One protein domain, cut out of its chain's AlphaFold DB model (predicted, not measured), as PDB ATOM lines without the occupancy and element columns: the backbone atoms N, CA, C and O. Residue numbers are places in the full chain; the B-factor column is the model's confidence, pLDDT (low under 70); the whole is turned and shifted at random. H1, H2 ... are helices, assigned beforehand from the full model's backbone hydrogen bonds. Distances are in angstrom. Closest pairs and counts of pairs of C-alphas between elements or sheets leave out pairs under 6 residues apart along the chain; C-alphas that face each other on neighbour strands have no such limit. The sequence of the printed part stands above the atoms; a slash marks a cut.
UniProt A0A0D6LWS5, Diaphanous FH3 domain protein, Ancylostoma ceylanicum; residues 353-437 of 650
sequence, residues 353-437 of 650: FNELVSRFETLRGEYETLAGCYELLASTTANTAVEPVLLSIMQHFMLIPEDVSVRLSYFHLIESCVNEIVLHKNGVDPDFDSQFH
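This is residues 353 to 437 of the 650 residues of the protein "Diaphanous FH3 domain protein" of Ancylostoma ceylanicum (UniProt A0A0D6LWS5). Four helices stand as an open frame with hardly any contact between them: H1 and H2 form a corner turned by residues 367 to 369, H2 and H3 spread as a V from residues 382 to 386, and the longest helix, H4, runs along another side of the frame. After H4 a tail without a named element, residues 423 to 437, swings past the beginning of H1 and then away from the helices. The printed part has 85 residues with four named helices, in the order H1, H2, H3, H4, and no named strand; its class is all helix. It is only just loose, close to compact, with a radius of gyration of the C-alphas of 14.8 A, and its C-alphas span 36 by 30 by 28 A.

H1 is residues 353 to 366, 20.0 A from first to last C-alpha, and begins with C-alpha 353 at (-3.306, 2.663, -43.998). H2 is residues 370 to 381, 16.4 A long, from Leu 370 to Thr 381. H3 is residues 387 to 397, 15.7 A long; C-alpha 387 is at (9.468, 12.514, -22.094). H4 is residues 404 to 422, 26.5 A long, and ends with C-alpha 422 at (-0.798, 3.579, -33.687).

H1 and H2 are apart, although a tight link of 3 residues joins them. H2 and H3 are close but not clearly touching, with 2 pairs of C-alphas within 8 A. Their closest C-alphas are those of Thr 381 and Glu 387, 5.2 A apart, while their centres are 13.1 A apart. They run opposite ways at a shallow tilt of 32 degrees, only just short of steep. The link between them is tight, with 5 residues. H3 and H4 are apart and are joined by a short link of 6 residues. H1 is also apart from H3 and from H4, and H2 is apart from H4. In H1, H2, H3 and H4 every O i to N i+4 pair is within hydrogen-bond range.

The C-alphas of Glu 355 and Asp 403 are the two farthest apart, 37.6 A, and the first and last printed C-alphas, those of Phe 353 and His 437, are 18.9 A apart. The outline is rounded. The printed part has no cut, and no link between helices is long. The C-alphas of residues 423 to 437 lie 10 to 21 A from the mean of the C-alphas. The mean pLDDT of the printed part is 88.2; residues 425 to 428 and residue 435 are under 70, where the model's confidence is low.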
ATOM      1  N   PHE A 353      -3.522   3.681 -45.033       87.44
ATOM      2  CA  PHE A 353      -3.306   2.663 -43.998       87.44
ATOM      3  C   PHE A 353      -2.280   1.604 -44.434       87.44
ATOM      4  O   PHE A 353      -1.378   1.254 -43.667       87.44
ATOM      5  N   ASN A 354      -2.359   1.126 -45.680       90.06
ATOM      6  CA  ASN A 354      -1.383   0.186 -46.233       90.06
ATOM      7  C   ASN A 354       0.022   0.810 -46.347       90.06
ATOM      8  O   ASN A 354       1.015   0.119 -46.098       90.06
ATOM      9  N   GLU A 355       0.143   2.110 -46.653       90.69
ATOM     10  CA  GLU A 355       1.445   2.790 -46.603       90.69
ATOM     11  C   GLU A 355       1.981   2.873 -45.164       90.69
ATOM     12  O   GLU A 355       3.164   2.610 -44.933       90.69
ATOM     13  N   LEU A 356       1.129   3.172 -44.179       89.94
ATOM     14  CA  LEU A 356       1.520   3.226 -42.766       89.94
ATOM     15  C   LEU A 356       2.014   1.862 -42.246       89.94
ATOM     16  O   LEU A 356       3.058   1.796 -41.592       89.94
ATOM     17  N   VAL A 357       1.332   0.770 -42.602       91.25
ATOM     18  CA  VAL A 357       1.762  -0.608 -42.299       91.25
ATOM     19  C   VAL A 357       3.102  -0.923 -42.979       91.25
ATOM     20  O   VAL A 357       4.009  -1.454 -42.340       91.25
ATOM     21  N   SER A 358       3.286  -0.530 -44.244       93.06
ATOM     22  CA  SER A 358       4.552  -0.705 -44.979       93.06
ATOM     23  C   SER A 358       5.727   0.054 -44.334       93.06
ATOM     24  O   SER A 358       6.841  -0.471 -44.218       93.06
ATOM     25  N   ARG A 359       5.479   1.269 -43.825       92.75
ATOM     26  CA  ARG A 359       6.453   2.038 -43.031       92.75
ATOM     27  C   ARG A 359       6.793   1.331 -41.712       92.75
ATOM     28  O   ARG A 359       7.966   1.294 -41.345       92.75
ATOM     29  N   PHE A 360       5.812   0.738 -41.024       92.06
ATOM     30  CA  PHE A 360       6.046  -0.042 -39.799       92.06
ATOM     31  C   PHE A 360       6.872  -1.313 -40.055       92.06
ATOM     32  O   PHE A 360       7.845  -1.557 -39.343       92.06
ATOM     33  N   GLU A 361       6.553  -2.082 -41.100       93.38
ATOM     34  CA  GLU A 361       7.335  -3.258 -41.516       93.38
ATOM     35  C   GLU A 361       8.793  -2.885 -41.841       93.38
ATOM     36  O   GLU A 361       9.722  -3.586 -41.433       93.38
ATOM     37  N   THR A 362       8.999  -1.742 -42.507       93.81
ATOM     38  CA  THR A 362      10.335  -1.189 -42.790       93.81
ATOM     39  C   THR A 362      11.078  -0.850 -41.495       93.81
ATOM     40  O   THR A 362      12.203  -1.308 -41.298       93.81
ATOM     41  N   LEU A 363      10.439  -0.125 -40.569       91.00
ATOM     42  CA  LEU A 363      11.021   0.243 -39.274       91.00
ATOM     43  C   LEU A 363      11.382  -0.998 -38.440       91.00
ATOM     44  O   LEU A 363      12.462  -1.047 -37.852       91.00
ATOM     45  N   ARG A 364      10.538  -2.038 -38.434       89.56
ATOM     46  CA  ARG A 364      10.831  -3.302 -37.736       89.56
ATOM     47  C   ARG A 364      12.051  -4.030 -38.322       89.56
ATOM     48  O   ARG A 364      12.733  -4.735 -37.584       89.56
ATOM     49  N   GLY A 365      12.332  -3.859 -39.616       89.12
ATOM     50  CA  GLY A 365      13.544  -4.369 -40.269       89.12
ATOM     51  C   GLY A 365      14.797  -3.513 -40.036       89.12
ATOM     52  O   GLY A 365      15.901  -4.047 -40.021       89.12
ATOM     53  N   GLU A 366      14.653  -2.201 -39.832       90.88
ATOM     54  CA  GLU A 366      15.778  -1.307 -39.512       90.88
ATOM     55  C   GLU A 366      16.223  -1.408 -38.040       90.88
ATOM     56  O   GLU A 366      17.414  -1.297 -37.746       90.88
ATOM     57  N   TYR A 367      15.285  -1.638 -37.112       88.88
ATOM     58  CA  TYR A 367      15.527  -1.597 -35.664       88.88
ATOM     59  C   TYR A 367      15.273  -2.955 -34.986       88.88
ATOM     60  O   TYR A 367      14.428  -3.092 -34.105       88.88
ATOM     61  N   GLU A 368      16.068  -3.968 -35.344       89.06
ATOM     62  CA  GLU A 368      15.963  -5.344 -34.813       89.06
ATOM     63  C   GLU A 368      16.249  -5.494 -33.296       89.06
ATOM     64  O   GLU A 368      16.146  -6.596 -32.752       89.06
ATOM     65  N   THR A 369      16.644  -4.429 -32.580       92.69
ATOM     66  CA  THR A 369      17.053  -4.515 -31.163       92.69
ATOM     67  C   THR A 369      16.337  -3.511 -30.261       92.69
ATOM     68  O   THR A 369      16.270  -2.316 -30.549       92.69
ATOM     69  N   LEU A 370      15.887  -3.990 -29.094       91.12
ATOM     70  CA  LEU A 370      15.206  -3.184 -28.073       91.12
ATOM     71  C   LEU A 370      16.025  -1.957 -27.631       91.12
ATOM     72  O   LEU A 370      15.453  -0.897 -27.386       91.12
ATOM     73  N   ALA A 371      17.354  -2.090 -27.556       92.88
ATOM     74  CA  ALA A 371      18.249  -0.985 -27.215       92.88
ATOM     75  C   ALA A 371      18.222   0.122 -28.282       92.88
ATOM     76  O   ALA A 371      18.041   1.283 -27.929       92.88
ATOM     77  N   GLY A 372      18.307  -0.230 -29.571       91.25
ATOM     78  CA  GLY A 372      18.227   0.740 -30.668       91.25
ATOM     79  C   GLY A 372      16.875   1.460 -30.728       91.25
ATOM     80  O   GLY A 372      16.838   2.683 -30.857       91.25
ATOM     81  N   CYS A 373      15.768   0.729 -30.544       92.38
ATOM     82  CA  CYS A 373      14.431   1.323 -30.440       92.38
ATOM     83  C   CYS A 373      14.333   2.315 -29.270       92.38
ATOM     84  O   CYS A 373      13.806   3.417 -29.429       92.38
ATOM     85  N   TYR A 374      14.852   1.939 -28.096       92.44
ATOM     86  CA  TYR A 374      14.840   2.795 -26.911       92.44
ATOM     87  C   TYR A 374      15.721   4.040 -27.085       92.44
ATOM     88  O   TYR A 374      15.274   5.138 -26.768       92.44
ATOM     89  N   GLU A 375      16.940   3.901 -27.613       92.31
ATOM     90  CA  GLU A 375      17.841   5.034 -27.863       92.31
ATOM     91  C   GLU A 375      17.233   6.034 -28.857       92.31
ATOM     92  O   GLU A 375      17.268   7.242 -28.608       92.31
ATOM     93  N   LEU A 376      16.583   5.552 -29.926       92.19
ATOM     94  CA  LEU A 376      15.854   6.406 -30.867       92.19
ATOM     95  C   LEU A 376      14.689   7.145 -30.184       92.19
ATOM     96  O   LEU A 376      14.601   8.374 -30.278       92.19
ATOM     97  N   LEU A 377      13.816   6.431 -29.468       93.12
ATOM     98  CA  LEU A 377      12.655   7.025 -28.790       93.12
ATOM     99  C   LEU A 377      13.064   8.011 -27.686       93.12
ATOM    100  O   LEU A 377      12.476   9.085 -27.565       93.12
ATOM    101  N   ALA A 378      14.112   7.703 -26.923       92.94
ATOM    102  CA  ALA A 378      14.670   8.620 -25.937       92.94
ATOM    103  C   ALA A 378      15.248   9.875 -26.615       92.94
ATOM    104  O   ALA A 378      14.976  10.989 -26.175       92.94
ATOM    105  N   SER A 379      15.984   9.725 -27.723       95.06
ATOM    106  CA  SER A 379      16.585  10.863 -28.438       95.06
ATOM    107  C   SER A 379      15.562  11.809 -29.077       95.06
ATOM    108  O   SER A 379      15.803  13.012 -29.141       95.06
ATOM    109  N   THR A 380      14.415  11.284 -29.523       94.81
ATOM    110  CA  THR A 380      13.350  12.070 -30.169       94.81
ATOM    111  C   THR A 380      12.383  12.703 -29.169       94.81
ATOM    112  O   THR A 380      11.817  13.754 -29.462       94.81
ATOM    113  N   THR A 381      12.214  12.114 -27.979       95.25
ATOM    114  CA  THR A 381      11.342  12.663 -26.922       95.25
ATOM    115  C   THR A 381      12.066  13.562 -25.915       95.25
ATOM    116  O   THR A 381      11.395  14.349 -25.244       95.25
ATOM    117  N   ALA A 382      13.399  13.510 -25.819       94.88
ATOM    118  CA  ALA A 382      14.182  14.289 -24.855       94.88
ATOM    119  C   ALA A 382      13.924  15.808 -24.925       94.88
ATOM    120  O   ALA A 382      14.035  16.433 -25.981       94.88
ATOM    121  N   ASN A 383      13.698  16.431 -23.766       93.25
ATOM    122  CA  ASN A 383      13.343  17.845 -23.578       93.25
ATOM    123  C   ASN A 383      11.967  18.243 -24.156       93.25
ATOM    124  O   ASN A 383      11.694  19.433 -24.332       93.25
ATOM    125  N   THR A 384      11.083  17.278 -24.432       96.19
ATOM    126  CA  THR A 384       9.696  17.528 -24.871       96.19
ATOM    127  C   THR A 384       8.682  17.189 -23.771       96.19
ATOM    128  O   THR A 384       8.997  16.517 -22.791       96.19
ATOM    129  N   ALA A 385       7.420  17.588 -23.959       94.75
ATOM    130  CA  ALA A 385       6.322  17.177 -23.078       94.75
ATOM    131  C   ALA A 385       6.021  15.658 -23.117       94.75
ATOM    132  O   ALA A 385       5.296  15.167 -22.256       94.75
ATOM    133  N   VAL A 386       6.579  14.914 -24.085       95.44
ATOM    134  CA  VAL A 386       6.383  13.462 -24.242       95.44
ATOM    135  C   VAL A 386       7.309  12.654 -23.325       95.44
ATOM    136  O   VAL A 386       6.932  11.572 -22.883       95.44
ATOM    137  N   GLU A 387       8.486  13.181 -22.967       93.81
ATOM    138  CA  GLU A 387       9.468  12.514 -22.094       93.81
ATOM    139  C   GLU A 387       8.868  11.972 -20.772       93.81
ATOM    140  O   GLU A 387       9.026  10.778 -20.500       93.81
ATOM    141  N   PRO A 388       8.112  12.755 -19.963       95.75
ATOM    142  CA  PRO A 388       7.481  12.232 -18.748       95.75
ATOM    143  C   PRO A 388       6.367  11.207 -19.021       95.75
ATOM    144  O   PRO A 388       6.090  10.369 -18.159       95.75
ATOM    145  N   VAL A 389       5.735  11.236 -20.201       95.62
ATOM    146  CA  VAL A 389       4.711  10.254 -20.598       95.62
ATOM    147  C   VAL A 389       5.370   8.918 -20.941       95.62
ATOM    148  O   VAL A 389       4.962   7.884 -20.414       95.62
ATOM    149  N   LEU A 390       6.444   8.937 -21.738       94.38
ATOM    150  CA  LEU A 390       7.238   7.748 -22.060       94.38
ATOM    151  C   LEU A 390       7.844   7.118 -20.794       94.38
ATOM    152  O   LEU A 390       7.763   5.904 -20.608       94.38
ATOM    153  N   LEU A 391       8.373   7.943 -19.882       94.50
ATOM    154  CA  LEU A 391       8.860   7.492 -18.576       94.50
ATOM    155  C   LEU A 391       7.754   6.808 -17.754       94.50
ATOM    156  O   LEU A 391       7.991   5.744 -17.184       94.50
ATOM    157  N   SER A 392       6.545   7.380 -17.723       97.44
ATOM    158  CA  SER A 392       5.390   6.782 -17.040       97.44
ATOM    159  C   SER A 392       5.025   5.413 -17.628       97.44
ATOM    160  O   SER A 392       4.841   4.457 -16.875       97.44
ATOM    161  N   ILE A 393       4.988   5.272 -18.958       96.00
ATOM    162  CA  ILE A 393       4.702   3.991 -19.630       96.00
ATOM    163  C   ILE A 393       5.731   2.922 -19.223       96.00
ATOM    164  O   ILE A 393       5.355   1.833 -18.787       96.00
ATOM    165  N   MET A 394       7.026   3.255 -19.262       94.06
ATOM    166  CA  MET A 394       8.093   2.330 -18.855       94.06
ATOM    167  C   MET A 394       8.008   1.951 -17.367       94.06
ATOM    168  O   MET A 394       8.227   0.793 -17.013       94.06
ATOM    169  N   GLN A 395       7.622   2.885 -16.492       95.50
ATOM    170  CA  GLN A 395       7.382   2.599 -15.072       95.50
ATOM    171  C   GLN A 395       6.209   1.630 -14.858       95.50
ATOM    172  O   GLN A 395       6.304   0.761 -13.993       95.50
ATOM    173  N   HIS A 396       5.140   1.708 -15.659       96.19
ATOM    174  CA  HIS A 396       4.038   0.740 -15.592       96.19
ATOM    175  C   HIS A 396       4.473  -0.661 -16.048       96.19
ATOM    176  O   HIS A 396       4.075  -1.647 -15.429       96.19
ATOM    177  N   PHE A 397       5.347  -0.775 -17.054       94.25
ATOM    178  CA  PHE A 397       5.897  -2.074 -17.472       94.25
ATOM    179  C   PHE A 397       6.729  -2.749 -16.366       94.25
ATOM    180  O   PHE A 397       6.715  -3.975 -16.250       94.25
ATOM    181  N   MET A 398       7.386  -1.975 -15.493       92.38
ATOM    182  CA  MET A 398       8.098  -2.507 -14.319       92.38
ATOM    183  C   MET A 398       7.172  -3.076 -13.225       92.38
ATOM    184  O   MET A 398       7.658  -3.769 -12.334       92.38
ATOM    185  N   LEU A 399       5.860  -2.813 -13.279       94.06
ATOM    186  CA  LEU A 399       4.869  -3.340 -12.328       94.06
ATOM    187  C   LEU A 399       4.217  -4.657 -12.791       94.06
ATOM    188  O   LEU A 399       3.432  -5.244 -12.045       94.06
ATOM    189  N   ILE A 400       4.522  -5.137 -14.003       93.69
ATOM    190  CA  ILE A 400       3.971  -6.388 -14.545       93.69
ATOM    191  C   ILE A 400       4.529  -7.588 -13.746       93.69
ATOM    192  O   ILE A 400       5.749  -7.664 -13.565       93.69
ATOM    193  N   PRO A 401       3.690  -8.550 -13.294       92.50
ATOM    194  CA  PRO A 401       4.115  -9.701 -12.485       92.50
ATOM    195  C   PRO A 401       5.317 -10.476 -13.043       92.50
ATOM    196  O   PRO A 401       5.536 -10.509 -14.250       92.50
ATOM    197  N   GLU A 402       6.094 -11.118 -12.163       89.00
ATOM    198  CA  GLU A 402       7.327 -11.837 -12.538       89.00
ATOM    199  C   GLU A 402       7.114 -13.244 -13.119       89.00
ATOM    200  O   GLU A 402       8.058 -13.816 -13.663       89.00
ATOM    201  N   ASP A 403       5.898 -13.800 -13.055       93.19
ATOM    202  CA  ASP A 403       5.601 -15.071 -13.722       93.19
ATOM    203  C   ASP A 403       5.746 -14.932 -15.244       93.19
ATOM    204  O   ASP A 403       5.115 -14.076 -15.863       93.19
ATOM    205  N   VAL A 404       6.566 -15.794 -15.847       85.69
ATOM    206  CA  VAL A 404       6.952 -15.706 -17.263       85.69
ATOM    207  C   VAL A 404       5.755 -15.863 -18.206       85.69
ATOM    208  O   VAL A 404       5.719 -15.202 -19.242       85.69
ATOM    209  N   SER A 405       4.774 -16.702 -17.858       81.94
ATOM    210  CA  SER A 405       3.597 -16.942 -18.699       81.94
ATOM    211  C   SER A 405       2.617 -15.773 -18.632       81.94
ATOM    212  O   SER A 405       2.257 -15.208 -19.661       81.94
ATOM    213  N   VAL A 406       2.285 -15.321 -17.420       85.50
ATOM    214  CA  VAL A 406       1.390 -14.178 -17.194       85.50
ATOM    215  C   VAL A 406       1.997 -12.891 -17.761       85.50
ATOM    216  O   VAL A 406       1.298 -12.106 -18.400       85.50
ATOM    217  N   ARG A 407       3.310 -12.684 -17.585       89.44
ATOM    218  CA  ARG A 407       4.050 -11.544 -18.143       89.44
ATOM    219  C   ARG A 407       3.985 -11.506 -19.667       89.44
ATOM    220  O   ARG A 407       3.795 -10.426 -20.218       89.44
ATOM    221  N   LEU A 408       4.110 -12.652 -20.340       86.56
ATOM    222  CA  LEU A 408       3.999 -12.727 -21.799       86.56
ATOM    223  C   LEU A 408       2.595 -12.322 -22.275       86.56
ATOM    224  O   LEU A 408       2.482 -11.479 -23.161       86.56
ATOM    225  N   SER A 409       1.536 -12.825 -21.631       85.56
ATOM    226  CA  SER A 409       0.154 -12.437 -21.953       85.56
ATOM    227  C   SER A 409      -0.114 -10.942 -21.719       85.56
ATOM    228  O   SER A 409      -0.795 -10.314 -22.528       85.56
ATOM    229  N   TYR A 410       0.455 -10.339 -20.664       91.06
ATOM    230  CA  TYR A 410       0.397  -8.883 -20.465       91.06
ATOM    231  C   TYR A 410       1.065  -8.122 -21.616       91.06
ATOM    232  O   TYR A 410       0.482  -7.163 -22.118       91.06
ATOM    233  N   PHE A 411       2.259  -8.536 -22.053       92.44
ATOM    234  CA  PHE A 411       2.956  -7.855 -23.146       92.44
ATOM    235  C   PHE A 411       2.261  -8.028 -24.502       92.44
ATOM    236  O   PHE A 411       2.164  -7.038 -25.216       92.44
ATOM    237  N   HIS A 412       1.697  -9.197 -24.826       89.06
ATOM    238  CA  HIS A 412       0.907  -9.378 -26.057       89.06
ATOM    239  C   HIS A 412      -0.403  -8.569 -26.059       89.06
ATOM    240  O   HIS A 412      -0.809  -8.043 -27.098       89.06
ATOM    241  N   LEU A 413      -1.051  -8.397 -24.902       89.94
ATOM    242  CA  LEU A 413      -2.215  -7.514 -24.784       89.94
ATOM    243  C   LEU A 413      -1.825  -6.037 -24.979       89.94
ATOM    244  O   LEU A 413      -2.499  -5.313 -25.707       89.94
ATOM    245  N   ILE A 414      -0.717  -5.601 -24.370       92.94
ATOM    246  CA  ILE A 414      -0.175  -4.242 -24.535       92.94
ATOM    247  C   ILE A 414       0.241  -3.990 -25.991       92.94
ATOM    248  O   ILE A 414      -0.113  -2.953 -26.542       92.94
ATOM    249  N   GLU A 415       0.941  -4.935 -26.620       91.00
ATOM    250  CA  GLU A 415       1.310  -4.928 -28.043       91.00
ATOM    251  C   GLU A 415       0.078  -4.736 -28.932       91.00
ATOM    252  O   GLU A 415       0.056  -3.825 -29.758       91.00
ATOM    253  N   SER A 416      -0.981  -5.516 -28.699       89.12
ATOM    254  CA  SER A 416      -2.237  -5.425 -29.454       89.12
ATOM    255  C   SER A 416      -2.918  -4.059 -29.292       89.12
ATOM    256  O   SER A 416      -3.315  -3.443 -30.280       89.12
ATOM    257  N   CYS A 417      -3.000  -3.536 -28.063       89.06
ATOM    258  CA  CYS A 417      -3.564  -2.208 -27.807       89.06
ATOM    259  C   CYS A 417      -2.721  -1.078 -28.421       89.06
ATOM    260  O   CYS A 417      -3.282  -0.135 -28.972       89.06
ATOM    261  N   VAL A 418      -1.387  -1.155 -28.356       91.31
ATOM    262  CA  VAL A 418      -0.488  -0.178 -28.998       91.31
ATOM    263  C   VAL A 418      -0.634  -0.234 -30.518       91.31
ATOM    264  O   VAL A 418      -0.691   0.815 -31.157       91.31
ATOM    265  N   ASN A 419      -0.765  -1.430 -31.093       89.06
ATOM    266  CA  ASN A 419      -0.998  -1.613 -32.520       89.06
ATOM    267  C   ASN A 419      -2.311  -0.953 -32.974       89.06
ATOM    268  O   ASN A 419      -2.308  -0.252 -33.975       89.06
ATOM    269  N   GLU A 420      -3.414  -1.098 -32.232       85.44
ATOM    270  CA  GLU A 420      -4.700  -0.466 -32.588       85.44
ATOM    271  C   GLU A 420      -4.733   1.061 -32.369       85.44
ATOM    272  O   GLU A 420      -5.475   1.765 -33.057       85.44
ATOM    273  N   ILE A 421      -3.911   1.588 -31.452       86.75
ATOM    274  CA  ILE A 421      -3.744   3.036 -31.227       86.75
ATOM    275  C   ILE A 421      -2.875   3.682 -32.320       86.75
ATOM    276  O   ILE A 421      -3.167   4.795 -32.747       86.75
ATOM    277  N   VAL A 422      -1.797   3.016 -32.753       89.00
ATOM    278  CA  VAL A 422      -0.798   3.579 -33.687       89.00
ATOM    279  C   VAL A 422      -1.108   3.247 -35.149       89.00
ATOM    280  O   VAL A 422      -0.924   4.091 -36.021       89.00
ATOM    281  N   LEU A 423      -1.598   2.037 -35.430       86.19
ATOM    282  CA  LEU A 423      -2.068   1.595 -36.745       86.19
ATOM    283  C   LEU A 423      -3.603   1.551 -36.734       86.19
ATOM    284  O   LEU A 423      -4.227   0.499 -36.887       86.19
ATOM    285  N   HIS A 424      -4.221   2.712 -36.513       80.38
ATOM    286  CA  HIS A 424      -5.673   2.835 -36.490       80.38
ATOM    287  C   HIS A 424      -6.256   2.674 -37.905       80.38
ATOM    288  O   HIS A 424      -5.878   3.399 -38.829       80.38
ATOM    289  N   LYS A 425      -7.199   1.736 -38.083       69.69
ATOM    290  CA  LYS A 425      -7.719   1.313 -39.403       69.69
ATOM    291  C   LYS A 425      -8.354   2.456 -40.199       69.69
ATOM    292  O   LYS A 425      -8.339   2.432 -41.422       69.69
ATOM    293  N   ASN A 426      -8.876   3.477 -39.516       66.69
ATOM    294  CA  ASN A 426      -9.487   4.633 -40.168       66.69
ATOM    295  C   ASN A 426      -8.484   5.659 -40.732       66.69
ATOM    296  O   ASN A 426      -8.946   6.666 -41.265       66.69
ATOM    297  N   GLY A 427      -7.162   5.472 -40.608       64.44
ATOM    298  CA  GLY A 427      -6.170   6.439 -41.118       64.44
ATOM    299  C   GLY A 427      -6.291   7.836 -40.486       64.44
ATOM    300  O   GLY A 427      -6.016   8.847 -41.126       64.44
ATOM    301  N   VAL A 428      -6.784   7.888 -39.247       67.56
ATOM    302  CA  VAL A 428      -7.204   9.090 -38.518       67.56
ATOM    303  C   VAL A 428      -6.702   8.978 -37.082       67.56
ATOM    304  O   VAL A 428      -6.757   7.894 -36.499       67.56
ATOM    305  N   ASP A 429      -6.226  10.086 -36.515       73.50
ATOM    306  CA  ASP A 429      -5.751  10.125 -35.131       73.50
ATOM    307  C   ASP A 429      -6.876   9.807 -34.119       73.50
ATOM    308  O   ASP A 429      -8.027  10.209 -34.327       73.50
ATOM    309  N   PRO A 430      -6.564   9.129 -32.998       74.06
ATOM    310  CA  PRO A 430      -7.485   8.966 -31.877       74.06
ATOM    311  C   PRO A 430      -8.103  10.288 -31.394       74.06
ATOM    312  O   PRO A 430      -7.423  11.307 -31.293       74.06
ATOM    313  N   ASP A 431      -9.381  10.264 -31.001       71.88
ATOM    314  CA  ASP A 431      -9.996  11.401 -30.305       71.88
ATOM    315  C   ASP A 431      -9.415  11.522 -28.884       71.88
ATOM    316  O   ASP A 431      -9.771  10.766 -27.974       71.88
ATOM    317  N   PHE A 432      -8.494  12.474 -28.719       77.06
ATOM    318  CA  PHE A 432      -7.823  12.782 -27.455       77.06
ATOM    319  C   PHE A 432      -8.627  13.718 -26.530       77.06
ATOM    320  O   PHE A 432      -8.268  13.845 -25.358       77.06
ATOM    321  N   ASP A 433      -9.684  14.374 -27.027       71.38
ATOM    322  CA  ASP A 433     -10.524  15.305 -26.254       71.38
ATOM    323  C   ASP A 433     -11.730  14.600 -25.602       71.38
ATOM    324  O   ASP A 433     -12.267  15.086 -24.598       71.38
ATOM    325  N   SER A 434     -12.176  13.463 -26.153       71.25
ATOM    326  CA  SER A 434     -13.283  12.666 -25.609       71.25
ATOM    327  C   SER A 434     -12.828  11.327 -24.994       71.25
ATOM    328  O   SER A 434     -11.778  11.239 -24.357       71.25
ATOM    329  N   GLN A 435     -13.662  10.288 -25.061       64.50
ATOM    330  CA  GLN A 435     -13.308   8.947 -24.601       64.50
ATOM    331  C   GLN A 435     -12.805   8.128 -25.786       64.50
ATOM    332  O   GLN A 435     -13.598   7.738 -26.644       64.50
ATOM    333  N   PHE A 436     -11.513   7.801 -25.795       70.00
ATOM    334  CA  PHE A 436     -10.982   6.815 -26.731       70.00
ATOM    335  C   PHE A 436     -11.667   5.455 -26.522       70.00
ATOM    336  O   PHE A 436     -11.708   4.927 -25.408       70.00
ATOM    337  N   HIS A 437     -12.189   4.895 -27.610       70.62
ATOM    338  CA  HIS A 437     -12.758   3.555 -27.673       70.62
ATOM    339  C   HIS A 437     -11.957   2.755 -28.706       70.62
ATOM    340  O   HIS A 437     -11.807   3.205 -29.840       70.62
TER     341      HIS A 437